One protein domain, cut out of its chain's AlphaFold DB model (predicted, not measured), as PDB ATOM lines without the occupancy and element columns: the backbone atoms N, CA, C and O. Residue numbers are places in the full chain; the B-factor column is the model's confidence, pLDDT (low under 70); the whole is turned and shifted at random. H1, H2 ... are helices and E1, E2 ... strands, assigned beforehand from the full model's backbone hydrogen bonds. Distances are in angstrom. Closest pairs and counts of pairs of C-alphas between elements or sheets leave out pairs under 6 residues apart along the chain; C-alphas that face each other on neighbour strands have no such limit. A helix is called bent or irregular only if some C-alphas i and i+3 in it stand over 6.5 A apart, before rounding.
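AT A GLANCE: This is residues 78 to 249 of the 414 residues of an uncharacterized protein of Phycisphaerales bacterium (UniProt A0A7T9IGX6). A twisted sheet of six strands has the long helix H4 and the shorter H1 packed on one face and H2 on the opposite face, with the long helix H6 packed on H4. Beyond the E5 edge, residues 156 to 162 stick out, of which 161 and 162 belong to H3; H5 lies off the sheet. The printed part has 172 residues, with six named helices and six named strands in the order E1 H1 E2 H2 E3 E4 E5 H3 E6 H4 H5 H6. The sheet, mixed, runs E2 E1 E3 E4 E6 E5, and the class is mixed, helices and strands. The whole is compact and rounded, with a radius of gyration of the C-alphas of 15.3 A and spans of 43 by 39 by 33 A.

IN THESE COORDINATES: Find C-alpha 82 at (-31.675, 24.736, -36.060), where E1 begins; it runs 16.2 A to residue 87. Across the sheet look for E2, residues 105 to 109, E3, 126 to 130, E4, 136 to 139, E6, 171 to 176 and 14.2 A long, and E5, 150 to 152. H4, residues 181 to 197, spans 24.5 A; it is irregular, C-alphas 182 and 185 being 7.5 A apart, with a kink of 25 degrees near residue 188. The shorter helices are H1, 90 to 98, H2, 115 to 121, H3, 161 to 164, and H5, 206 to 210. H6, residues 225 to 240, runs 23.0 A to C-alpha 240 at (-45.196, 46.731, -35.178).

HOW THE PARTS SIT: Start at E1, parallel to E2, with N 84 and O 106 2.9 A apart, and parallel to E3, with N 87 and O 128 2.7 A apart. E3 and E4 are a hairpin, with N 137 and O 129 at 2.8 A. E6 is antiparallel to E4, N 174 and O 138 at 2.8 A, and parallel to E5, N 172 and O 150 at 2.9 A. E1, H1, E2 and E5, H3, E6 are strand-helix-strand units, parallel neighbours with a helix between; E2, H2, E3 is a split one, with E1 between its strands; the three crossovers are right-handed. H4 is on the sheet, its Ala 195 and Ala 126 of E3 having C-alphas 5.0 A apart. H1, on the same face, touches H4's residues 181 to 188 alone, closest at C-alphas 96 and 184, 5.3 A. H2 is on the opposite face, at a height of 9.4 A over the sheet. H6 touches H4 at a shallow tilt of 20 degrees, opposite ways, the C-alphas of Cys 193 and Ala 229 being closest at 5.3 A. In H1, H2, H5 and H6 every O i to N i+4 pair is within hydrogen-bond range, in H4 11 of 13; H3 is too short for one.

THE WHOLE: The C-alphas farthest apart, of Val 206 and Gly 242, are 45.4 A apart. The printed part has no cut, and the long link is H5 to H6, residues 211 to 224. Mean pLDDT of the printed part is 93.6, and no printed residue is under 70.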
ATOM      1  N   PRO A  78     -19.410  19.864 -32.772       84.31
ATOM      2  CA  PRO A  78     -20.143  20.564 -33.820       84.31
ATOM      3  C   PRO A  78     -21.625  20.742 -33.473       84.31
ATOM      4  O   PRO A  78     -22.335  19.770 -33.212       84.31
ATOM      5  N   THR A  79     -22.096  21.988 -33.503       86.94
ATOM      6  CA  THR A  79     -23.522  22.316 -33.387       86.94
ATOM      7  C   THR A  79     -24.133  22.361 -34.785       86.94
ATOM      8  O   THR A  79     -23.649  23.076 -35.661       86.94
ATOM      9  N   ALA A  80     -25.204  21.603 -35.004       88.94
ATOM     10  CA  ALA A  80     -25.959  21.625 -36.251       88.94
ATOM     11  C   ALA A  80     -26.817  22.898 -36.357       88.94
ATOM     12  O   ALA A  80     -27.178  23.500 -35.344       88.94
ATOM     13  N   ALA A  81     -27.218  23.265 -37.574       92.88
ATOM     14  CA  ALA A  81     -28.264  24.264 -37.811       92.88
ATOM     15  C   ALA A  81     -29.548  23.939 -37.022       92.88
ATOM     16  O   ALA A  81     -29.800  22.766 -36.726       92.88
ATOM     17  N   LEU A  82     -30.357  24.947 -36.678       95.19
ATOM     18  CA  LEU A  82     -31.675  24.736 -36.060       95.19
ATOM     19  C   LEU A  82     -32.558  23.918 -37.001       95.19
ATOM     20  O   LEU A  82     -32.632  24.224 -38.184       95.19
ATOM     21  N   ARG A  83     -33.224  22.879 -36.501       96.25
ATOM     22  CA  ARG A  83     -34.049  21.972 -37.306       96.25
ATOM     23  C   ARG A  83     -35.514  22.188 -36.962       96.25
ATOM     24  O   ARG A  83     -35.945  21.837 -35.868       96.25
ATOM     25  N   ILE A  84     -36.276  22.759 -37.889       97.88
ATOM     26  CA  ILE A  84     -37.677  23.121 -37.661       97.88
ATOM     27  C   ILE A  84     -38.574  22.361 -38.635       97.88
ATOM     28  O   ILE A  84     -38.420  22.472 -39.849       97.88
ATOM     29  N   GLY A  85     -39.530  21.598 -38.114       97.75
ATOM     30  CA  GLY A  85     -40.553  20.939 -38.927       97.75
ATOM     31  C   GLY A  85     -41.736  21.863 -39.215       97.75
ATOM     32  O   GLY A  85     -42.220  22.549 -38.317       97.75
ATOM     33  N   LEU A  86     -42.233  21.859 -40.452       98.06
ATOM     34  CA  LEU A  86     -43.433  22.587 -40.870       98.06
ATOM     35  C   LEU A  86     -44.528  21.593 -41.281       98.06
ATOM     36  O   LEU A  86     -44.539  21.074 -42.396       98.06
ATOM     37  N   GLY A  87     -45.450  21.329 -40.360       96.75
ATOM     38  CA  GLY A  87     -46.644  20.495 -40.509       96.75
ATOM     39  C   GLY A  87     -47.921  21.314 -40.710       96.75
ATOM     40  O   GLY A  87     -48.944  21.046 -40.085       96.75
ATOM     41  N   VAL A  88     -47.858  22.353 -41.546       96.88
ATOM     42  CA  VAL A  88     -48.971  23.281 -41.823       96.88
ATOM     43  C   VAL A  88     -49.308  23.327 -43.315       96.88
ATOM     44  O   VAL A  88     -48.598  22.771 -44.156       96.88
ATOM     45  N   ALA A  89     -50.412  23.989 -43.666       96.19
ATOM     46  CA  ALA A  89     -50.801  24.188 -45.060       96.19
ATOM     47  C   ALA A  89     -49.767  25.030 -45.835       96.19
ATOM     48  O   ALA A  89     -49.126  25.919 -45.276       96.19
ATOM     49  N   THR A  90     -49.651  24.800 -47.147       95.81
ATOM     50  CA  THR A  90     -48.663  25.467 -48.020       95.81
ATOM     51  C   THR A  90     -48.649  26.999 -47.930       95.81
ATOM     52  O   THR A  90     -47.552  27.538 -47.857       95.81
ATOM     53  N   PRO A  91     -49.790  27.719 -47.845       97.00
ATOM     54  CA  PRO A  91     -49.759  29.177 -47.700       97.00
ATOM     55  C   PRO A  91     -48.996  29.653 -46.458       97.00
ATOM     56  O   PRO A  91     -48.264  30.634 -46.531       97.00
ATOM     57  N   TRP A  92     -49.123  28.931 -45.339       97.69
ATOM     58  CA  TRP A  92     -48.359  29.220 -44.126       97.69
ATOM     59  C   TRP A  92     -46.877  28.918 -44.315       97.69
ATOM     60  O   TRP A  92     -46.048  29.730 -43.927       97.69
ATOM     61  N   ILE A  93     -46.533  27.790 -44.946       97.38
ATOM     62  CA  ILE A  93     -45.133  27.452 -45.252       97.38
ATOM     63  C   ILE A  93     -44.489  28.573 -46.073       97.38
ATOM     64  O   ILE A  93     -43.438  29.081 -45.691       97.38
ATOM     65  N   ASP A  94     -45.134  28.989 -47.161       97.19
ATOM     66  CA  ASP A  94     -44.609  30.025 -48.049       97.19
ATOM     67  C   ASP A  94     -44.429  31.359 -47.304       97.19
ATOM     68  O   ASP A  94     -43.385  31.998 -47.431       97.19
ATOM     69  N   ALA A  95     -45.406  31.758 -46.481       97.62
ATOM     70  CA  ALA A  95     -45.337  32.993 -45.701       97.62
ATOM     71  C   ALA A  95     -44.236  32.966 -44.625       97.62
ATOM     72  O   ALA A  95     -43.496  33.940 -44.476       97.62
ATOM     73  N   ILE A  96     -44.083  31.848 -43.907       97.31
ATOM     74  CA  ILE A  96     -43.017  31.660 -42.913       97.31
ATOM     75  C   ILE A  96     -41.648  31.727 -43.596       97.31
ATOM     76  O   ILE A  96     -40.793  32.511 -43.190       97.31
ATOM     77  N   LEU A  97     -41.441  30.972 -44.676       96.25
ATOM     78  CA  LEU A  97     -40.151  30.935 -45.369       96.25
ATOM     79  C   LEU A  97     -39.779  32.279 -46.012       96.25
ATOM     80  O   LEU A  97     -38.594  32.609 -46.076       96.25
ATOM     81  N   ALA A  98     -40.770  33.056 -46.458       96.44
ATOM     82  CA  ALA A  98     -40.565  34.393 -47.011       96.44
ATOM     83  C   ALA A  98     -40.303  35.474 -45.948       96.44
ATOM     84  O   ALA A  98     -39.763  36.530 -46.279       96.44
ATOM     85  N   SER A  99     -40.687  35.237 -44.692       96.75
ATOM     86  CA  SER A  99     -40.497  36.206 -43.610       96.75
ATOM     87  C   SER A  99     -39.033  36.272 -43.157       96.75
ATOM     88  O   SER A  99     -38.348  35.255 -43.220       96.75
ATOM     89  N   PRO A 100     -38.519  37.416 -42.670       94.56
ATOM     90  CA  PRO A 100     -37.190  37.484 -42.056       94.56
ATOM     91  C   PRO A 100     -37.062  36.557 -40.835       94.56
ATOM     92  O   PRO A 100     -38.043  36.310 -40.138       94.56
ATOM     93  N   GLY A 101     -35.852  36.057 -40.570       90.94
ATOM     94  CA  GLY A 101     -35.548  35.220 -39.406       90.94
ATOM     95  C   GLY A 101     -34.046  35.059 -39.184       90.94
ATOM     96  O   GLY A 101     -33.239  35.705 -39.857       90.94
ATOM     97  N   GLN A 102     -33.671  34.185 -38.259       83.06
ATOM     98  CA  GLN A 102     -32.293  33.866 -37.916       83.06
ATOM     99  C   GLN A 102     -31.563  33.139 -39.051       83.06
ATOM    100  O   GLN A 102     -32.120  32.310 -39.780       83.06
ATOM    101  N   SER A 103     -30.267  33.421 -39.168       71.12
ATOM    102  CA  SER A 103     -29.379  32.689 -40.071       71.12
ATOM    103  C   SER A 103     -29.024  31.328 -39.463       71.12
ATOM    104  O   SER A 103     -28.700  31.240 -38.285       71.12
ATOM    105  N   GLY A 104     -29.068  30.257 -40.260       85.69
ATOM    106  CA  GLY A 104     -28.716  28.906 -39.792       85.69
ATOM    107  C   GLY A 104     -29.897  28.032 -39.356       85.69
ATOM    108  O   GLY A 104     -29.721  27.132 -38.536       85.69
ATOM    109  N   VAL A 105     -31.085  28.263 -39.919       94.19
ATOM    110  CA  VAL A 105     -32.266  27.403 -39.754       94.19
ATOM    111  C   VAL A 105     -32.444  26.495 -40.973       94.19
ATOM    112  O   VAL A 105     -32.409  26.942 -42.117       94.19
ATOM    113  N   MET A 106     -32.674  25.210 -40.724       95.38
ATOM    114  CA  MET A 106     -33.093  24.208 -41.696       95.38
ATOM    115  C   MET A 106     -34.554  23.839 -41.451       95.38
ATOM    116  O   MET A 106     -34.908  23.319 -40.390       95.38
ATOM    117  N   PHE A 107     -35.394  24.070 -42.458       96.06
ATOM    118  CA  PHE A 107     -36.803  23.692 -42.426       96.06
ATOM    119  C   PHE A 107     -37.019  22.315 -43.055       96.06
ATOM    120  O   PHE A 107     -36.407  21.992 -44.073       96.06
ATOM    121  N   PHE A 108     -37.916  21.526 -42.471       95.94
ATOM    122  CA  PHE A 108     -38.278  20.184 -42.922       95.94
ATOM    123  C   PHE A 108     -39.786  20.084 -43.131       95.94
ATOM    124  O   PHE A 108     -40.563  20.723 -42.421       95.94
ATOM    125  N   ASP A 109     -40.212  19.259 -44.084       95.06
ATOM    126  CA  ASP A 109     -41.629  18.935 -44.237       95.06
ATOM    127  C   ASP A 109     -42.068  17.969 -43.130       95.06
ATOM    128  O   ASP A 109     -41.599  16.834 -43.080       95.06
ATOM    129  N   ALA A 110     -42.967  18.421 -42.257       94.69
ATOM    130  CA  ALA A 110     -43.475  17.660 -41.116       94.69
ATOM    131  C   ALA A 110     -44.998  17.461 -41.187       94.69
ATOM    132  O   ALA A 110     -45.660  17.315 -40.165       94.69
ATOM    133  N   ARG A 111     -45.586  17.499 -42.392       93.25
ATOM    134  CA  ARG A 111     -47.042  17.343 -42.578       93.25
ATOM    135  C   ARG A 111     -47.552  15.925 -42.324       93.25
ATOM    136  O   ARG A 111     -48.757  15.740 -42.180       93.25
ATOM    137  N   ALA A 112     -46.663  14.935 -42.317       86.56
ATOM    138  CA  ALA A 112     -46.990  13.543 -42.045       86.56
ATOM    139  C   ALA A 112     -46.457  13.137 -40.666       86.56
ATOM    140  O   ALA A 112     -45.274  13.327 -40.396       86.56
ATOM    141  N   GLY A 113     -47.319  12.533 -39.846       88.44
ATOM    142  CA  GLY A 113     -46.967  12.007 -38.526       88.44
ATOM    143  C   GLY A 113     -47.549  12.816 -37.369       88.44
ATOM    144  O   GLY A 113     -48.077  13.915 -37.553       88.44
ATOM    145  N   ASP A 114     -47.473  12.234 -36.178       93.81
ATOM    146  CA  ASP A 114     -47.773  12.940 -34.940       93.81
ATOM    147  C   ASP A 114     -46.645  13.949 -34.618       93.81
ATOM    148  O   ASP A 114     -45.466  13.618 -34.786       93.81
ATOM    149  N   PRO A 115     -46.953  15.183 -34.174       93.50
ATOM    150  CA  PRO A 115     -45.933  16.186 -33.875       93.50
ATOM    151  C   PRO A 115     -44.887  15.742 -32.844       93.50
ATOM    152  O   PRO A 115     -43.723  16.121 -32.980       93.50
ATOM    153  N   GLU A 116     -45.262  14.964 -31.823       92.25
ATOM    154  CA  GLU A 116     -44.320  14.494 -30.800       92.25
ATOM    155  C   GLU A 116     -43.392  13.408 -31.359       92.25
ATOM    156  O   GLU A 116     -42.179  13.465 -31.132       92.25
ATOM    157  N   GLU A 117     -43.936  12.474 -32.145       92.19
ATOM    158  CA  GLU A 117     -43.151  11.453 -32.853       92.19
ATOM    159  C   GLU A 117     -42.157  12.102 -33.824       92.19
ATOM    160  O   GLU A 117     -40.962  11.813 -33.786       92.19
ATOM    161  N   VAL A 118     -42.613  13.064 -34.634       92.69
ATOM    162  CA  VAL A 118     -41.772  13.763 -35.617       92.69
ATOM    163  C   VAL A 118     -40.659  14.573 -34.946       92.69
ATOM    164  O   VAL A 118     -39.520  14.563 -35.423       92.69
ATOM    165  N   LEU A 119     -40.949  15.247 -33.826       93.19
ATOM    166  CA  LEU A 119     -39.928  15.935 -33.029       93.19
ATOM    167  C   LEU A 119     -38.831  14.967 -32.564       93.19
ATOM    168  O   LEU A 119     -37.645  15.303 -32.628       93.19
ATOM    169  N   HIS A 120     -39.228  13.778 -32.103       89.44
ATOM    170  CA  HIS A 120     -38.315  12.771 -31.576       89.44
ATOM    171  C   HIS A 120     -37.489  12.099 -32.677       89.44
ATOM    172  O   HIS A 120     -36.258  12.119 -32.624       89.44
ATOM    173  N   ASP A 121     -38.156  11.533 -33.680       87.94
ATOM    174  CA  ASP A 121     -37.548  10.651 -34.676       87.94
ATOM    175  C   ASP A 121     -36.625  11.404 -35.634       87.94
ATOM    176  O   ASP A 121     -35.576  10.895 -36.038       87.94
ATOM    177  N   ALA A 122     -36.975  12.649 -35.965       87.69
ATOM    178  CA  ALA A 122     -36.192  13.483 -36.870       87.69
ATOM    179  C   ALA A 122     -35.248  14.467 -36.162       87.69
ATOM    180  O   ALA A 122     -34.582  15.270 -36.836       87.69
ATOM    181  N   TRP A 123     -35.158  14.381 -34.828       90.75
ATOM    182  CA  TRP A 123     -34.283  15.210 -33.995       90.75
ATOM    183  C   TRP A 123     -34.494  16.704 -34.260       90.75
ATOM    184  O   TRP A 123     -33.541  17.456 -34.485       90.75
ATOM    185  N   LEU A 124     -35.758  17.120 -34.322       94.75
ATOM    186  CA  LEU A 124     -36.120  18.514 -34.552       94.75
ATOM    187  C   LEU A 124     -36.027  19.310 -33.247       94.75
ATOM    188  O   LEU A 124     -36.194  18.774 -32.154       94.75
ATOM    189  N   ASP A 125     -35.786  20.610 -33.363       97.19
ATOM    190  CA  ASP A 125     -35.771  21.548 -32.239       97.19
ATOM    191  C   ASP A 125     -37.148  22.160 -31.980       97.19
ATOM    192  O   ASP A 125     -37.494  22.480 -30.844       97.19
ATOM    193  N   ALA A 126     -37.948  22.297 -33.034       98.12
ATOM    194  CA  ALA A 126     -39.343  22.684 -32.944       98.12
ATOM    195  C   ALA A 126     -40.139  22.138 -34.134       98.12
ATOM    196  O   ALA A 126     -39.588  21.843 -35.198       98.12
ATOM    197  N   VAL A 127     -41.453  22.049 -33.967       98.38
ATOM    198  CA  VAL A 127     -42.395  21.784 -35.054       98.38
ATOM    199  C   VAL A 127     -43.540  22.785 -34.981       98.38
ATOM    200  O   VAL A 127     -44.111  23.007 -33.912       98.38
ATOM    201  N   LEU A 128     -43.866  23.399 -36.116       98.50
ATOM    202  CA  LEU A 128     -45.104  24.145 -36.304       98.50
ATOM    203  C   LEU A 128     -46.117  23.204 -36.951       98.50
ATOM    204  O   LEU A 128     -45.860  22.710 -38.044       98.50
ATOM    205  N   HIS A 129     -47.265  22.982 -36.325       98.06
ATOM    206  CA  HIS A 129     -48.339  22.175 -36.899       98.06
ATOM    207  C   HIS A 129     -49.699  22.851 -36.731       98.06
ATOM    208  O   HIS A 129     -49.860  23.739 -35.896       98.06
ATOM    209  N   ALA A 130     -50.669  22.446 -37.548       97.44
ATOM    210  CA  ALA A 130     -52.052  22.897 -37.445       97.44
ATOM    211  C   ALA A 130     -52.948  21.744 -36.991       97.44
ATOM    212  O   ALA A 130     -52.832  20.632 -37.509       97.44
ATOM    213  N   ASP A 131     -53.866  22.003 -36.061       95.94
ATOM    214  CA  ASP A 131     -54.929  21.043 -35.764       95.94
ATOM    215  C   ASP A 131     -56.080  21.128 -36.786       95.94
ATOM    216  O   ASP A 131     -56.076  21.934 -37.721       95.94
ATOM    217  N   ARG A 132     -57.105  20.284 -36.612       94.88
ATOM    218  CA  ARG A 132     -58.278  20.249 -37.505       94.88
ATOM    219  C   ARG A 132     -59.104  21.540 -37.494       94.88
ATOM    220  O   ARG A 132     -59.897  21.741 -38.407       94.88
ATOM    221  N   GLN A 133     -58.961  22.373 -36.465       95.94
ATOM    222  CA  GLN A 133     -59.662  23.650 -36.326       95.94
ATOM    223  C   GLN A 133     -58.860  24.813 -36.926       95.94
ATOM    224  O   GLN A 133     -59.358  25.934 -36.967       95.94
ATOM    225  N   GLY A 134     -57.640  24.557 -37.410       95.50
ATOM    226  CA  GLY A 134     -56.741  25.591 -37.910       95.50
ATOM    227  C   GLY A 134     -55.973  26.322 -36.806       95.50
ATOM    228  O   GLY A 134     -55.281  27.290 -37.116       95.50
ATOM    229  N   THR A 135     -56.044  25.857 -35.552       97.94
ATOM    230  CA  THR A 135     -55.167  26.352 -34.481       97.94
ATOM    231  C   THR A 135     -53.737  25.982 -34.844       97.94
ATOM    232  O   THR A 135     -53.449  24.810 -35.106       97.94
ATOM    233  N   LEU A 136     -52.839  26.962 -34.827       98.56
ATOM    234  CA  LEU A 136     -51.414  26.711 -34.978       98.56
ATOM    235  C   LEU A 136     -50.779  26.401 -33.625       98.56
ATOM    236  O   LEU A 136     -51.059  27.042 -32.614       98.56
ATOM    237  N   TRP A 137     -49.883  25.426 -33.638       98.56
ATOM    238  CA  TRP A 137     -49.145  24.965 -32.478       98.56
ATOM    239  C   TRP A 137     -47.659  24.937 -32.800       98.56
ATOM    240  O   TRP A 137     -47.222  24.245 -33.720       98.56
ATOM    241  N   ILE A 138     -46.872  25.656 -32.009       98.62
ATOM    242  CA  ILE A 138     -45.418  25.505 -31.954       98.62
ATOM    243  C   ILE A 138     -45.142  24.517 -30.829       98.62
ATOM    244  O   ILE A 138     -45.636  24.720 -29.727       98.62
ATOM    245  N   SER A 139     -44.397  23.444 -31.065       98.31
ATOM    246  CA  SER A 139     -44.031  22.469 -30.026       98.31
ATOM    247  C   SER A 139     -42.534  22.215 -30.032       98.31
ATOM    248  O   SER A 139     -41.929  22.162 -31.100       98.31
ATOM    249  N   THR A 140     -41.940  22.059 -28.850       97.94
ATOM    250  CA  THR A 140     -40.519  21.719 -28.679       97.94
ATOM    251  C   THR A 140     -40.369  20.334 -28.039       97.94
ATOM    252  O   THR A 140     -41.293  19.866 -27.363       97.94
ATOM    253  N   PRO A 141     -39.220  19.654 -28.209       95.62
ATOM    254  CA  PRO A 141     -39.001  18.342 -27.617       95.62
ATOM    255  C   PRO A 141     -39.170  18.337 -26.096       95.62
ATOM    256  O   PRO A 141     -38.620  19.182 -25.378       95.62
ATOM    257  N   ARG A 142     -39.888  17.328 -25.598       92.00
ATOM    258  CA  ARG A 142     -40.022  17.024 -24.171       92.00
ATOM    259  C   ARG A 142     -39.108  15.849 -23.838       92.00
ATOM    260  O   ARG A 142     -39.217  14.777 -24.429       92.00
ATOM    261  N   ARG A 143     -38.178  16.058 -22.908       86.81
ATOM    262  CA  ARG A 143     -37.286  15.017 -22.381       86.81
ATOM    263  C   ARG A 143     -37.606  14.827 -20.904       86.81
ATOM    264  O   ARG A 143     -37.894  15.799 -20.212       86.81
ATOM    265  N   ARG A 144     -37.551  13.586 -20.421       84.62
ATOM    266  CA  ARG A 144     -37.727  13.292 -18.993       84.62
ATOM    267  C   ARG A 144     -36.608  13.966 -18.197       84.62
ATOM    268  O   ARG A 144     -35.441  13.745 -18.509       84.62
ATOM    269  N   GLY A 145     -36.959  14.763 -17.189       84.88
ATOM    270  CA  GLY A 145     -36.008  15.563 -16.411       84.88
ATOM    271  C   GLY A 145     -35.467  16.795 -17.148       84.88
ATOM    272  O   GLY A 145     -34.604  17.491 -16.619       84.88
ATOM    273  N   GLY A 146     -35.952  17.048 -18.368       86.25
ATOM    274  CA  GLY A 146     -35.646  18.220 -19.183       86.25
ATOM    275  C   GLY A 146     -36.920  18.937 -19.609       86.25
ATOM    276  O   GLY A 146     -37.065  19.346 -20.764       86.25
ATOM    277  N   GLU A 147     -37.884  19.018 -18.694       91.56
ATOM    278  CA  GLU A 147     -39.161  19.679 -18.907       91.56
ATOM    279  C   GLU A 147     -38.970  21.185 -19.091       91.56
ATOM    280  O   GLU A 147     -38.050  21.804 -18.543       91.56
ATOM    281  N   ALA A 148     -39.868  21.784 -19.874       94.56
ATOM    282  CA  ALA A 148     -39.886  23.223 -20.042       94.56
ATOM    283  C   ALA A 148     -40.269  23.935 -18.747       94.56
ATOM    284  O   ALA A 148     -41.172  23.474 -18.049       94.56
ATOM    285  N   THR A 149     -39.655  25.084 -18.461       93.94
ATOM    286  CA  THR A 149     -40.111  25.915 -17.333       93.94
ATOM    287  C   THR A 149     -41.416  26.624 -17.662       93.94
ATOM    288  O   THR A 149     -42.282  26.739 -16.798       93.94
ATOM    289  N   TRP A 150     -41.596  27.054 -18.912       95.62
ATOM    290  CA  TRP A 150     -42.845  27.658 -19.352       95.62
ATOM    291  C   TRP A 150     -43.653  26.653 -20.169       95.62
ATOM    292  O   TRP A 150     -43.229  26.180 -21.223       95.62
ATOM    293  N   HIS A 151     -44.845  26.301 -19.695       95.56
ATOM    294  CA  HIS A 151     -45.682  25.353 -20.422       95.56
ATOM    295  C   HIS A 151     -46.162  25.917 -21.771       95.56
ATOM    296  O   HIS A 151     -45.989  25.258 -22.794       95.56
ATOM    297  N   ASP A 152     -46.736  27.125 -21.779       97.81
ATOM    298  CA  ASP A 152     -47.296  27.749 -22.980       97.81
ATOM    299  C   ASP A 152     -47.111  29.277 -22.974       97.81
ATOM    300  O   ASP A 152     -47.649  29.944 -22.091       97.81
ATOM    301  N   TRP A 153     -46.371  29.840 -23.938       98.12
ATOM    302  CA  TRP A 153     -46.175  31.303 -24.030       98.12
ATOM    303  C   TRP A 153     -47.446  32.062 -24.433       98.12
ATOM    304  O   TRP A 153     -47.552  33.267 -24.204       98.12
ATOM    305  N   SER A 154     -48.423  31.384 -25.040       97.56
ATOM    306  CA  SER A 154     -49.663  32.027 -25.494       97.56
ATOM    307  C   SER A 154     -50.653  32.329 -24.370       97.56
ATOM    308  O   SER A 154     -51.597  33.093 -24.575       97.56
ATOM    309  N   ILE A 155     -50.416  31.781 -23.178       96.06
ATOM    310  CA  ILE A 155     -51.302  31.894 -22.026       96.06
ATOM    311  C   ILE A 155     -50.622  32.765 -20.970       96.06
ATOM    312  O   ILE A 155     -49.423  32.620 -20.720       96.06
ATOM    313  N   GLU A 156     -51.395  33.651 -20.337       94.38
ATOM    314  CA  GLU A 156     -50.950  34.373 -19.145       94.38
ATOM    315  C   GLU A 156     -50.529  33.346 -18.071       94.38
ATOM    316  O   GLU A 156     -51.352  32.516 -17.664       94.38
ATOM    317  N   PRO A 157     -49.260  33.334 -17.622       90.44
ATOM    318  CA  PRO A 157     -48.835  32.393 -16.600       90.44
ATOM    319  C   PRO A 157     -49.524  32.727 -15.268       90.44
ATOM    320  O   PRO A 157     -49.771  33.907 -14.994       90.44
ATOM    321  N   PRO A 158     -49.781  31.727 -14.397       91.19
ATOM    322  CA  PRO A 158     -50.260  31.989 -13.046       91.19
ATOM    323  C   PRO A 158     -49.381  33.044 -12.388       91.19
ATOM    324  O   PRO A 158     -48.154  32.943 -12.439       91.19
ATOM    325  N   LEU A 159     -49.997  34.075 -11.820       89.81
ATOM    326  CA  LEU A 159     -49.256  35.162 -11.209       89.81
ATOM    327  C   LEU A 159     -48.516  34.649  -9.969       89.81
ATOM    328  O   LEU A 159     -49.132  34.273  -8.977       89.81
ATOM    329  N   ALA A 160     -47.192  34.645 -10.053       90.75
ATOM    330  CA  ALA A 160     -46.261  34.338  -8.982       90.75
ATOM    331  C   ALA A 160     -44.963  35.100  -9.258       90.75
ATOM    332  O   ALA A 160     -44.671  35.462 -10.402       90.75
ATOM    333  N   TYR A 161     -44.144  35.327  -8.235       90.62
ATOM    334  CA  TYR A 161     -42.885  36.043  -8.429       90.62
ATOM    335  C   TYR A 161     -41.964  35.314  -9.429       90.62
ATOM    336  O   TYR A 161     -41.439  35.926 -10.357       90.62
ATOM    337  N   LEU A 162     -41.866  33.982  -9.325       90.88
ATOM    338  CA  LEU A 162     -41.044  33.152 -10.218       90.88
ATOM    339  C   LEU A 162     -41.577  33.047 -11.654       90.88
ATOM    340  O   LEU A 162     -40.817  32.719 -12.561       90.88
ATOM    341  N   THR A 163     -42.862  33.312 -11.893       91.56
ATOM    342  CA  THR A 163     -43.411  33.385 -13.257       91.56
ATOM    343  C   THR A 163     -43.300  34.796 -13.828       91.56
ATOM    344  O   THR A 163     -43.176  34.957 -15.041       91.56
ATOM    345  N   MET A 164     -43.296  35.823 -12.975       92.94
ATOM    346  CA  MET A 164     -43.034  37.211 -13.351       92.94
ATOM    347  C   MET A 164     -41.563  37.428 -13.728       92.94
ATOM    348  O   MET A 164     -41.303  38.007 -14.778       92.94
ATOM    349  N   PHE A 165     -40.613  36.895 -12.960       94.69
ATOM    350  CA  PHE A 165     -39.178  36.961 -13.259       94.69
ATOM    351  C   PHE A 165     -38.586  35.556 -13.396       94.69
ATOM    352  O   PHE A 165     -37.859  35.088 -12.516       94.69
ATOM    353  N   PRO A 166     -38.926  34.837 -14.479       93.38
ATOM    354  CA  PRO A 166     -38.484  33.466 -14.647       93.38
ATOM    355  C   PRO A 166     -36.975  33.406 -14.880       93.38
ATOM    356  O   PRO A 166     -36.421  34.130 -15.703       93.38
ATOM    357  N   THR A 167     -36.310  32.469 -14.207       91.38
ATOM    358  CA  THR A 167     -34.885  32.165 -14.430       91.38
ATOM    359  C   THR A 167     -34.640  31.441 -15.756       91.38
ATOM    360  O   THR A 167     -33.510  31.349 -16.234       91.38
ATOM    361  N   ARG A 168     -35.703  30.896 -16.354       93.62
ATOM    362  CA  ARG A 168     -35.690  30.113 -17.588       93.62
ATOM    363  C   ARG A 168     -36.872  30.499 -18.466       93.62
ATOM    364  O   ARG A 168     -38.012  30.491 -18.015       93.62
ATOM    365  N   LEU A 169     -36.594  30.769 -19.737       95.94
ATOM    366  CA  LEU A 169     -37.604  31.191 -20.712       95.94
ATOM    367  C   LEU A 169     -38.064  30.067 -21.636       95.94
ATOM    368  O   LEU A 169     -38.991  30.262 -22.413       95.94
ATOM    369  N   ASP A 170     -37.424  28.901 -21.578       95.94
ATOM    370  CA  ASP A 170     -37.711  27.810 -22.496       95.94
ATOM    371  C   ASP A 170     -39.152  27.300 -22.366       95.94
ATOM    372  O   ASP A 170     -39.692  27.149 -21.266       95.94
ATOM    373  N   VAL A 171     -39.756  27.023 -23.523       97.69
ATOM    374  CA  VAL A 171     -41.180  26.710 -23.640       97.69
ATOM    375  C   VAL A 171     -41.408  25.272 -24.063       97.69
ATOM    376  O   VAL A 171     -40.570  24.700 -24.764       97.69
ATOM    377  N   ALA A 172     -42.518  24.666 -23.645       97.44
ATOM    378  CA  ALA A 172     -42.955  23.383 -24.195       97.44
ATOM    379  C   ALA A 172     -43.738  23.578 -25.496       97.44
ATOM    380  O   ALA A 172     -43.556  22.807 -26.439       97.44
ATOM    381  N   ARG A 173     -44.611  24.591 -25.549       97.69
ATOM    382  CA  ARG A 173     -45.421  24.891 -26.730       97.69
ATOM    383  C   ARG A 173     -45.893  26.345 -26.806       97.69
ATOM    384  O   ARG A 173     -45.806  27.081 -25.836       97.69
ATOM    385  N   VAL A 174     -46.443  26.737 -27.947       98.56
ATOM    386  CA  VAL A 174     -47.183  27.992 -28.130       98.56
ATOM    387  C   VAL A 174     -48.448  27.682 -28.916       98.56
ATOM    388  O   VAL A 174     -48.356  27.094 -29.994       98.56
ATOM    389  N   ARG A 175     -49.614  28.055 -28.386       98.38
ATOM    390  CA  ARG A 175     -50.911  27.870 -29.047       98.38
ATOM    391  C   ARG A 175     -51.419  29.176 -29.653       98.38
ATOM    392  O   ARG A 175     -51.558  30.166 -28.952       98.38
ATOM    393  N   LEU A 176     -51.791  29.159 -30.926       98.44
ATOM    394  CA  LEU A 176     -52.390  30.299 -31.621       98.44
ATOM    395  C   LEU A 176     -53.731  29.844 -32.201       98.44
ATOM    396  O   LEU A 176     -53.776  29.170 -33.229       98.44
ATOM    397  N   ALA A 177     -54.821  30.148 -31.498       97.88
ATOM    398  CA  ALA A 177     -56.179  29.743 -31.859       97.88
ATOM    399  C   ALA A 177     -56.697  30.491 -33.087       97.88
ATOM    400  O   ALA A 177     -57.449  29.925 -33.879       97.88
ATOM    401  N   ARG A 178     -56.293  31.753 -33.254       96.50
ATOM    402  CA  ARG A 178     -56.685  32.598 -34.391       96.50
ATOM    403  C   ARG A 178     -55.457  33.240 -35.034       96.50
ATOM    404  O   ARG A 178     -55.257  34.443 -34.898       96.50
ATOM    405  N   PRO A 179     -54.605  32.442 -35.691       96.38
ATOM    406  CA  PRO A 179     -53.398  32.962 -36.306       96.38
ATOM    407  C   PRO A 179     -53.744  33.691 -37.607       96.38
ATOM    408  O   PRO A 179     -54.492  33.168 -38.439       96.38
ATOM    409  N   GLU A 180     -53.167  34.873 -37.816       96.94
ATOM    410  CA  GLU A 180     -53.348  35.644 -39.043       96.94
ATOM    411  C   GLU A 180     -52.107  35.554 -39.929       96.94
ATOM    412  O   GLU A 180     -50.979  35.595 -39.450       96.94
ATOM    413  N   MET A 181     -52.281  35.474 -41.251       96.94
ATOM    414  CA  MET A 181     -51.136  35.369 -42.170       96.94
ATOM    415  C   MET A 181     -50.184  36.577 -42.067       96.94
ATOM    416  O   MET A 181     -48.994  36.451 -42.349       96.94
ATOM    417  N   ALA A 182     -50.695  37.738 -41.639       96.25
ATOM    418  CA  ALA A 182     -49.893  38.927 -41.353       96.25
ATOM    419  C   ALA A 182     -48.896  38.712 -40.195       96.25
ATOM    420  O   ALA A 182     -47.846  39.350 -40.172       96.25
ATOM    421  N   ASP A 183     -49.172  37.767 -39.291       97.00
ATOM    422  CA  ASP A 183     -48.304  37.408 -38.170       97.00
ATOM    423  C   ASP A 183     -47.160  36.463 -38.567       97.00
ATOM    424  O   ASP A 183     -46.356  36.098 -37.709       97.00
ATOM    425  N   ALA A 184     -47.046  36.038 -39.833       97.75
ATOM    426  CA  ALA A 184     -46.066  35.027 -40.246       97.75
ATOM    427  C   ALA A 184     -44.623  35.362 -39.816       97.75
ATOM    428  O   ALA A 184     -43.895  34.471 -39.383       97.75
ATOM    429  N   GLY A 185     -44.225  36.638 -39.842       97.50
ATOM    430  CA  GLY A 185     -42.908  37.059 -39.353       97.50
ATOM    431  C   GLY A 185     -42.716  36.843 -37.852       97.50
ATOM    432  O   GLY A 185     -41.722  36.252 -37.436       97.50
ATOM    433  N   VAL A 186     -43.695  37.241 -37.036       98.06
ATOM    434  CA  VAL A 186     -43.659  37.032 -35.578       98.06
ATOM    435  C   VAL A 186     -43.718  35.544 -35.252       98.06
ATOM    436  O   VAL A 186     -42.962  35.069 -34.408       98.06
ATOM    437  N   ILE A 187     -44.559  34.781 -35.952       98.50
ATOM    438  CA  ILE A 187     -44.674  33.330 -35.779       98.50
ATOM    439  C   ILE A 187     -43.349  32.647 -36.121       98.50
ATOM    440  O   ILE A 187     -42.899  31.802 -35.353       98.50
ATOM    441  N   ARG A 188     -42.684  33.026 -37.221       98.12
ATOM    442  CA  ARG A 188     -41.356  32.501 -37.563       98.12
ATOM    443  C   ARG A 188     -40.362  32.717 -36.424       98.12
ATOM    444  O   ARG A 188     -39.746  31.756 -35.970       98.12
ATOM    445  N   LEU A 189     -40.250  33.951 -35.941       98.25
ATOM    446  CA  LEU A 189     -39.319  34.302 -34.870       98.25
ATOM    447  C   LEU A 189     -39.669  33.620 -33.541       98.25
ATOM    448  O   LEU A 189     -38.769  33.201 -32.819       98.25
ATOM    449  N   LEU A 190     -40.956  33.425 -33.238       98.38
ATOM    450  CA  LEU A 190     -41.402  32.628 -32.092       98.38
ATOM    451  C   LEU A 190     -40.934  31.171 -32.187       98.38
ATOM    452  O   LEU A 190     -40.452  30.626 -31.194       98.38
ATOM    453  N   ILE A 191     -41.058  30.540 -33.363       98.38
ATOM    454  CA  ILE A 191     -40.602  29.157 -33.566       98.38
ATOM    455  C   ILE A 191     -39.082  29.079 -33.414       98.38
ATOM    456  O   ILE A 191     -38.588  28.172 -32.751       98.38
ATOM    457  N   GLU A 192     -38.342  30.028 -33.987       98.00
ATOM    458  CA  GLU A 192     -36.879  30.083 -33.889       98.00
ATOM    459  C   GLU A 192     -36.409  30.325 -32.443       98.00
ATOM    460  O   GLU A 192     -35.516  29.621 -31.970       98.00
ATOM    461  N   CYS A 193     -37.061  31.219 -31.690       97.81
ATOM    462  CA  CYS A 193     -36.798  31.411 -30.260       97.81
ATOM    463  C   CYS A 193     -37.069  30.130 -29.460       97.81
ATOM    464  O   CYS A 193     -36.232  29.700 -28.664       97.81
ATOM    465  N   ALA A 194     -38.224  29.491 -29.683       98.19
ATOM    466  CA  ALA A 194     -38.587  28.247 -29.013       98.19
ATOM    467  C   ALA A 194     -37.594  27.117 -29.342       98.19
ATOM    468  O   ALA A 194     -37.151  26.402 -28.441       98.19
ATOM    469  N   ALA A 195     -37.192  26.996 -30.612       97.62
ATOM    470  CA  ALA A 195     -36.199  26.035 -31.083       97.62
ATOM    471  C   ALA A 195     -34.828  26.274 -30.433       97.62
ATOM    472  O   ALA A 195     -34.231  25.338 -29.900       97.62
ATOM    473  N   THR A 196     -34.354  27.519 -30.399       96.81
ATOM    474  CA  THR A 196     -33.083  27.898 -29.769       96.81
ATOM    475  C   THR A 196     -33.078  27.598 -28.272       96.81
ATOM    476  O   THR A 196     -32.166  26.935 -27.774       96.81
ATOM    477  N   LEU A 197     -34.132  27.987 -27.552       96.25
ATOM    478  CA  LEU A 197     -34.261  27.720 -26.116       96.25
ATOM    479  C   LEU A 197     -34.447  26.223 -25.806       96.25
ATOM    480  O   LEU A 197     -34.059  25.766 -24.730       96.25
ATOM    481  N   SER A 198     -34.955  25.425 -26.754       96.38
ATOM    482  CA  SER A 198     -35.022  23.959 -26.624       96.38
ATOM    483  C   SER A 198     -33.646  23.278 -26.596       96.38
ATOM    484  O   SER A 198     -33.558  22.102 -26.240       96.38
ATOM    485  N   ARG A 199     -32.571  23.997 -26.958       94.69
ATOM    486  CA  ARG A 199     -31.183  23.505 -26.936       94.69
ATOM    487  C   ARG A 199     -30.412  23.865 -25.665       94.69
ATOM    488  O   ARG A 199     -29.213  23.594 -25.567       94.69
ATOM    489  N   LYS A 200     -31.076  24.478 -24.681       92.56
ATOM    490  CA  LYS A 200     -30.486  24.758 -23.368       92.56
ATOM    491  C   LYS A 200     -29.958  23.485 -22.708       92.56
ATOM    492  O   LYS A 200     -30.521  22.410 -22.881       92.56
ATOM    493  N   ALA A 201     -28.914  23.622 -21.889       90.25
ATOM    494  CA  ALA A 201     -28.240  22.491 -21.245       90.25
ATOM    495  C   ALA A 201     -29.189  21.577 -20.450       90.25
ATOM    496  O   ALA A 201     -29.015  20.365 -20.465       90.25
ATOM    497  N   HIS A 202     -30.218  22.140 -19.813       90.38
ATOM    498  CA  HIS A 202     -31.244  21.393 -19.081       90.38
ATOM    499  C   HIS A 202     -32.347  20.789 -19.967       90.38
ATOM    500  O   HIS A 202     -33.158  20.025 -19.465       90.38
ATOM    501  N   ARG A 203     -32.420  21.129 -21.260       93.62
ATOM    502  CA  ARG A 203     -33.396  20.578 -22.225       93.62
ATOM    503  C   ARG A 203     -32.827  19.463 -23.098       93.62
ATOM    504  O   ARG A 203     -33.591  18.767 -23.766       93.62
ATOM    505  N   VAL A 204     -31.506  19.302 -23.113       91.88
ATOM    506  CA  VAL A 204     -30.803  18.392 -24.023       91.88
ATOM    507  C   VAL A 204     -30.139  17.252 -23.270       91.88
ATOM    508  O   VAL A 204     -29.510  17.435 -22.232       91.88
ATOM    509  N   THR A 205     -30.284  16.059 -23.826       89.50
ATOM    510  CA  THR A 205     -29.627  14.834 -23.366       89.50
ATOM    511  C   THR A 205     -28.218  14.697 -23.967       89.50
ATOM    512  O   THR A 205     -27.820  15.482 -24.835       89.50
ATOM    513  N   VAL A 206     -27.447  13.686 -23.548       87.19
ATOM    514  CA  VAL A 206     -26.138  13.390 -24.164       87.19
ATOM    515  C   VAL A 206     -26.346  13.006 -25.628       87.19
ATOM    516  O   VAL A 206     -25.617  13.474 -26.505       87.19
ATOM    517  N   CYS A 207     -27.384  12.208 -25.895       86.81
ATOM    518  CA  CYS A 207     -27.804  11.849 -27.242       86.81
ATOM    519  C   CYS A 207     -28.068  13.096 -28.103       86.81
ATOM    520  O   CYS A 207     -27.542  13.197 -29.212       86.81
ATOM    521  N   ASP A 208     -28.835  14.063 -27.583       89.88
ATOM    522  CA  ASP A 208     -29.148  15.320 -28.280       89.88
ATOM    523  C   ASP A 208     -27.875  16.091 -28.654       89.88
ATOM    524  O   ASP A 208     -27.722  16.527 -29.798       89.88
ATOM    525  N   ARG A 209     -26.925  16.215 -27.718       88.19
ATOM    526  CA  ARG A 209     -25.653  16.904 -27.972       88.19
ATOM    527  C   ARG A 209     -24.831  16.229 -29.060       88.19
ATOM    528  O   ARG A 209     -24.306  16.923 -29.928       88.19
ATOM    529  N   LEU A 210     -24.736  14.900 -29.040       85.75
ATOM    530  CA  LEU A 210     -24.010  14.155 -30.070       85.75
ATOM    531  C   LEU A 210     -24.640  14.340 -31.450       85.75
ATOM    532  O   LEU A 210     -23.911  14.504 -32.425       85.75
ATOM    533  N   ALA A 211     -25.971  14.413 -31.524       84.69
ATOM    534  CA  ALA A 211     -26.710  14.728 -32.749       84.69
ATOM    535  C   ALA A 211     -26.582  16.193 -33.200       84.69
ATOM    536  O   ALA A 211     -27.220  16.605 -34.168       84.69
ATOM    537  N   GLY A 212     -25.752  16.987 -32.521       87.25
ATOM    538  CA  GLY A 212     -25.483  18.375 -32.867       87.25
ATOM    539  C   GLY A 212     -26.518  19.358 -32.325       87.25
ATOM    540  O   GLY A 212     -26.448  20.539 -32.665       87.25
ATOM    541  N   ARG A 213     -27.446  18.937 -31.451       90.62
ATOM    542  CA  ARG A 213     -28.355  19.845 -30.722       90.62
ATOM    543  C   ARG A 213     -27.628  20.491 -29.536       90.62
ATOM    544  O   ARG A 213     -28.002  20.324 -28.379       90.62
ATOM    545  N   GLY A 214     -26.525  21.175 -29.830       87.38
ATOM    546  CA  GLY A 214     -25.724  21.940 -28.874       87.38
ATOM    547  C   GLY A 214     -26.167  23.398 -28.757       87.38
ATOM    548  O   GLY A 214     -27.053  23.853 -29.477       87.38
ATOM    549  N   ARG A 215     -25.523  24.151 -27.857       85.50
ATOM    550  CA  ARG A 215     -25.782  25.589 -27.689       85.50
ATOM    551  C   ARG A 215     -25.629  26.322 -29.027       85.50
ATOM    552  O   ARG A 215     -24.629  26.137 -29.723       85.50
ATOM    553  N   VAL A 216     -26.611  27.158 -29.358       85.25
ATOM    554  CA  VAL A 216     -26.564  28.035 -30.534       85.25
ATOM    555  C   VAL A 216     -25.596  29.180 -30.244       85.25
ATOM    556  O   VAL A 216     -25.708  29.860 -29.218       85.25
ATOM    557  N   LEU A 217     -24.618  29.357 -31.127       82.81
ATOM    558  CA  LEU A 217     -23.658  30.454 -31.050       82.81
ATOM    559  C   LEU A 217     -24.276  31.702 -31.684       82.81
ATOM    560  O   LEU A 217     -24.918  31.586 -32.727       82.81
ATOM    561  N   ALA A 218     -24.084  32.863 -31.061       84.19
ATOM    562  CA  ALA A 218     -24.471  34.132 -31.667       84.19
ATOM    563  C   ALA A 218     -23.464  34.562 -32.735       84.19
ATOM    564  O   ALA A 218     -22.277  34.226 -32.652       84.19
ATOM    565  N   GLY A 219     -23.922  35.372 -33.686       80.56
ATOM    566  CA  GLY A 219     -23.037  36.122 -34.578       80.56
ATOM    567  C   GLY A 219     -22.361  37.310 -33.883       80.56
ATOM    568  O   GLY A 219     -21.262  37.713 -34.266       80.56
ATOM    569  N   GLN A 220     -23.001  37.859 -32.847       81.00
ATOM    570  CA  GLN A 220     -22.537  39.041 -32.124       81.00
ATOM    571  C   GLN A 220     -21.648  38.680 -30.925       81.00
ATOM    572  O   GLN A 220     -21.958  37.795 -30.125       81.00
ATOM    573  N   ALA A 221     -20.526  39.389 -30.777       82.50
ATOM    574  CA  ALA A 221     -19.602  39.171 -29.668       82.50
ATOM    575  C   ALA A 221     -20.284  39.434 -28.312       82.50
ATOM    576  O   ALA A 221     -20.948  40.450 -28.127       82.50
ATOM    577  N   GLY A 222     -20.104  38.511 -27.365       83.69
ATOM    578  CA  GLY A 222     -20.692  38.590 -26.022       83.69
ATOM    579  C   GLY A 222     -22.153  38.140 -25.930       83.69
ATOM    580  O   GLY A 222     -22.666  38.009 -24.825       83.69
ATOM    581  N   TRP A 223     -22.805  37.855 -27.057       90.38
ATOM    582  CA  TRP A 223     -24.196  37.422 -27.089       90.38
ATOM    583  C   TRP A 223     -24.296  35.899 -27.139       90.38
ATOM    584  O   TRP A 223     -23.439  35.211 -27.702       90.38
ATOM    585  N   SER A 224     -25.355  35.346 -26.549       89.69
ATOM    586  CA  SER A 224     -25.762  33.973 -26.840       89.69
ATOM    587  C   SER A 224     -26.711  33.944 -28.039       89.69
ATOM    588  O   SER A 224     -27.374  34.940 -28.329       89.69
ATOM    589  N   GLY A 225     -26.814  32.812 -28.749       89.12
ATOM    590  CA  GLY A 225     -27.767  32.707 -29.868       89.12
ATOM    591  C   GLY A 225     -29.228  32.907 -29.437       89.12
ATOM    592  O   GLY A 225     -30.093  33.223 -30.246       89.12
ATOM    593  N   GLU A 226     -29.495  32.748 -28.143       92.00
ATOM    594  CA  GLU A 226     -30.791  32.975 -27.510       92.00
ATOM    595  C   GLU A 226     -31.083  34.464 -27.352       92.00
ATOM    596  O   GLU A 226     -32.186  34.899 -27.666       92.00
ATOM    597  N   ASP A 227     -30.085  35.237 -26.910       93.62
ATOM    598  CA  ASP A 227     -30.188  36.692 -26.812       93.62
ATOM    599  C   ASP A 227     -30.406  37.286 -28.198       93.62
ATOM    600  O   ASP A 227     -31.268  38.138 -28.376       93.62
ATOM    601  N   GLU A 228     -29.696  36.775 -29.207       93.38
ATOM    602  CA  GLU A 228     -29.892  37.186 -30.597       93.38
ATOM    603  C   GLU A 228     -31.312  36.858 -31.096       93.38
ATOM    604  O   GLU A 228     -31.935  37.676 -31.771       93.38
ATOM    605  N   ALA A 229     -31.865  35.695 -30.722       94.19
ATOM    606  CA  ALA A 229     -33.234  35.305 -31.077       94.19
ATOM    607  C   ALA A 229     -34.279  36.224 -30.439       94.19
ATOM    608  O   ALA A 229     -35.149  36.765 -31.125       94.19
ATOM    609  N   LEU A 230     -34.172  36.413 -29.124       96.38
ATOM    610  CA  LEU A 230     -35.117  37.199 -28.336       96.38
ATOM    611  C   LEU A 230     -35.025  38.689 -28.671       96.38
ATOM    612  O   LEU A 230     -36.055  39.362 -28.715       96.38
ATOM    613  N   HIS A 231     -33.831  39.190 -28.988       95.88
ATOM    614  CA  HIS A 231     -33.639  40.550 -29.473       95.88
ATOM    615  C   HIS A 231     -34.277  40.770 -30.842       95.88
ATOM    616  O   HIS A 231     -35.001  41.746 -31.010       95.88
ATOM    617  N   LEU A 232     -34.080  39.857 -31.800       95.81
ATOM    618  CA  LEU A 232     -34.708  39.969 -33.118       95.81
ATOM    619  C   LEU A 232     -36.242  39.933 -33.019       95.81
ATOM    620  O   LEU A 232     -36.930  40.700 -33.700       95.81
ATOM    621  N   LEU A 233     -36.784  39.080 -32.143       97.19
ATOM    622  CA  LEU A 233     -38.216  39.040 -31.848       97.19
ATOM    623  C   LEU A 233     -38.702  40.358 -31.225       97.19
ATOM    624  O   LEU A 233     -39.711  40.901 -31.671       97.19
ATOM    625  N   SER A 234     -37.965  40.901 -30.253       97.38
ATOM    626  CA  SER A 234     -38.298  42.172 -29.600       97.38
ATOM    627  C   SER A 234     -38.281  43.352 -30.572       97.38
ATOM    628  O   SER A 234     -39.277  44.061 -30.690       97.38
ATOM    629  N   ALA A 235     -37.203  43.498 -31.345       96.88
ATOM    630  CA  ALA A 235     -37.074  44.547 -32.351       96.88
ATOM    631  C   ALA A 235     -38.207  44.464 -33.385       96.88
ATOM    632  O   ALA A 235     -38.745  45.480 -33.827       96.88
ATOM    633  N   THR A 236     -38.635  43.249 -33.742       96.75
ATOM    634  CA  THR A 236     -39.791  43.062 -34.627       96.75
ATOM    635  C   THR A 236     -41.075  43.595 -33.990       96.75
ATOM    636  O   THR A 236     -41.801  44.339 -34.649       96.75
ATOM    637  N   LEU A 237     -41.336  43.287 -32.714       96.62
ATOM    638  CA  LEU A 237     -42.495  43.823 -31.991       96.62
ATOM    639  C   LEU A 237     -42.483  45.352 -31.946       96.62
ATOM    640  O   LEU A 237     -43.498  45.970 -32.259       96.62
ATOM    641  N   GLU A 238     -41.345  45.966 -31.633       96.81
ATOM    642  CA  GLU A 238     -41.196  47.427 -31.599       96.81
ATOM    643  C   GLU A 238     -41.608  48.071 -32.926       96.81
ATOM    644  O   GLU A 238     -42.389  49.022 -32.945       96.81
ATOM    645  N   THR A 239     -41.185  47.500 -34.060       96.75
ATOM    646  CA  THR A 239     -41.570  48.022 -35.384       96.75
ATOM    647  C   THR A 239     -43.057  47.869 -35.710       96.75
ATOM    648  O   THR A 239     -43.543  48.517 -36.646       96.75
ATOM    649  N   MET A 240     -43.775  47.010 -34.983       95.81
ATOM    650  CA  MET A 240     -45.196  46.731 -35.178       95.81
ATOM    651  C   MET A 240     -46.104  47.599 -34.304       95.81
ATOM    652  O   MET A 240     -47.271  47.783 -34.672       95.81
ATOM    653  N   VAL A 241     -45.596  48.159 -33.199       95.38
ATOM    654  CA  VAL A 241     -46.366  49.023 -32.289       95.38
ATOM    655  C   VAL A 241     -46.980  50.196 -33.054       95.38
ATOM    656  O   VAL A 241     -46.324  50.861 -33.855       95.38
ATOM    657  N   GLY A 242     -48.278  50.430 -32.840       93.56
ATOM    658  CA  GLY A 242     -49.041  51.495 -33.504       93.56
ATOM    659  C   GLY A 242     -49.330  51.258 -34.993       93.56
ATOM    660  O   GLY A 242     -50.074  52.031 -35.593       93.56
ATOM    661  N   ARG A 243     -48.777  50.197 -35.597       94.50
ATOM    662  CA  ARG A 243     -49.010  49.821 -37.003       94.50
ATOM    663  C   ARG A 243     -49.932  48.616 -37.150       94.50
ATOM    664  O   ARG A 243     -50.591  48.490 -38.178       94.50
ATOM    665  N   HIS A 244     -49.972  47.752 -36.139       93.44
ATOM    666  CA  HIS A 244     -50.770  46.531 -36.134       93.44
ATOM    667  C   HIS A 244     -51.648  46.463 -34.886       93.44
ATOM    668  O   HIS A 244     -51.268  46.943 -33.817       93.44
ATOM    669  N   ALA A 245     -52.825  45.854 -35.035       94.44
ATOM    670  CA  ALA A 245     -53.644  45.478 -33.893       94.44
ATOM    671  C   ALA A 245     -52.979  44.305 -33.144       94.44
ATOM    672  O   ALA A 245     -52.365  43.460 -33.799       94.44
ATOM    673  N   PRO A 246     -53.096  44.221 -31.807       96.06
ATOM    674  CA  PRO A 246     -52.566  43.086 -31.057       96.06
ATOM    675  C   PRO A 246     -53.174  41.753 -31.515       96.06
ATOM    676  O   PRO A 246     -54.396  41.596 -31.526       96.06
ATOM    677  N   SER A 247     -52.317  40.788 -31.854       97.25
ATOM    678  CA  SER A 247     -52.685  39.405 -32.181       97.25
ATOM    679  C   SER A 247     -52.227  38.424 -31.094       97.25
ATOM    680  O   SER A 247     -51.408  38.757 -30.233       97.25
ATOM    681  N   GLU A 248     -52.720  37.180 -31.130       97.25
ATOM    682  CA  GLU A 248     -52.297  36.127 -30.187       97.25
ATOM    683  C   GLU A 248     -50.789  35.822 -30.308       97.25
ATOM    684  O   GLU A 248     -50.127  35.546 -29.305       97.25
ATOM    685  N   ALA A 249     -50.225  35.934 -31.519       98.19
ATOM    686  CA  ALA A 249     -48.795  35.757 -31.762       98.19
ATOM    687  C   ALA A 249     -47.976  36.910 -31.165       98.19
ATOM    688  O   ALA A 249     -46.991  36.664 -30.468       98.19
TER     689      ALA A 249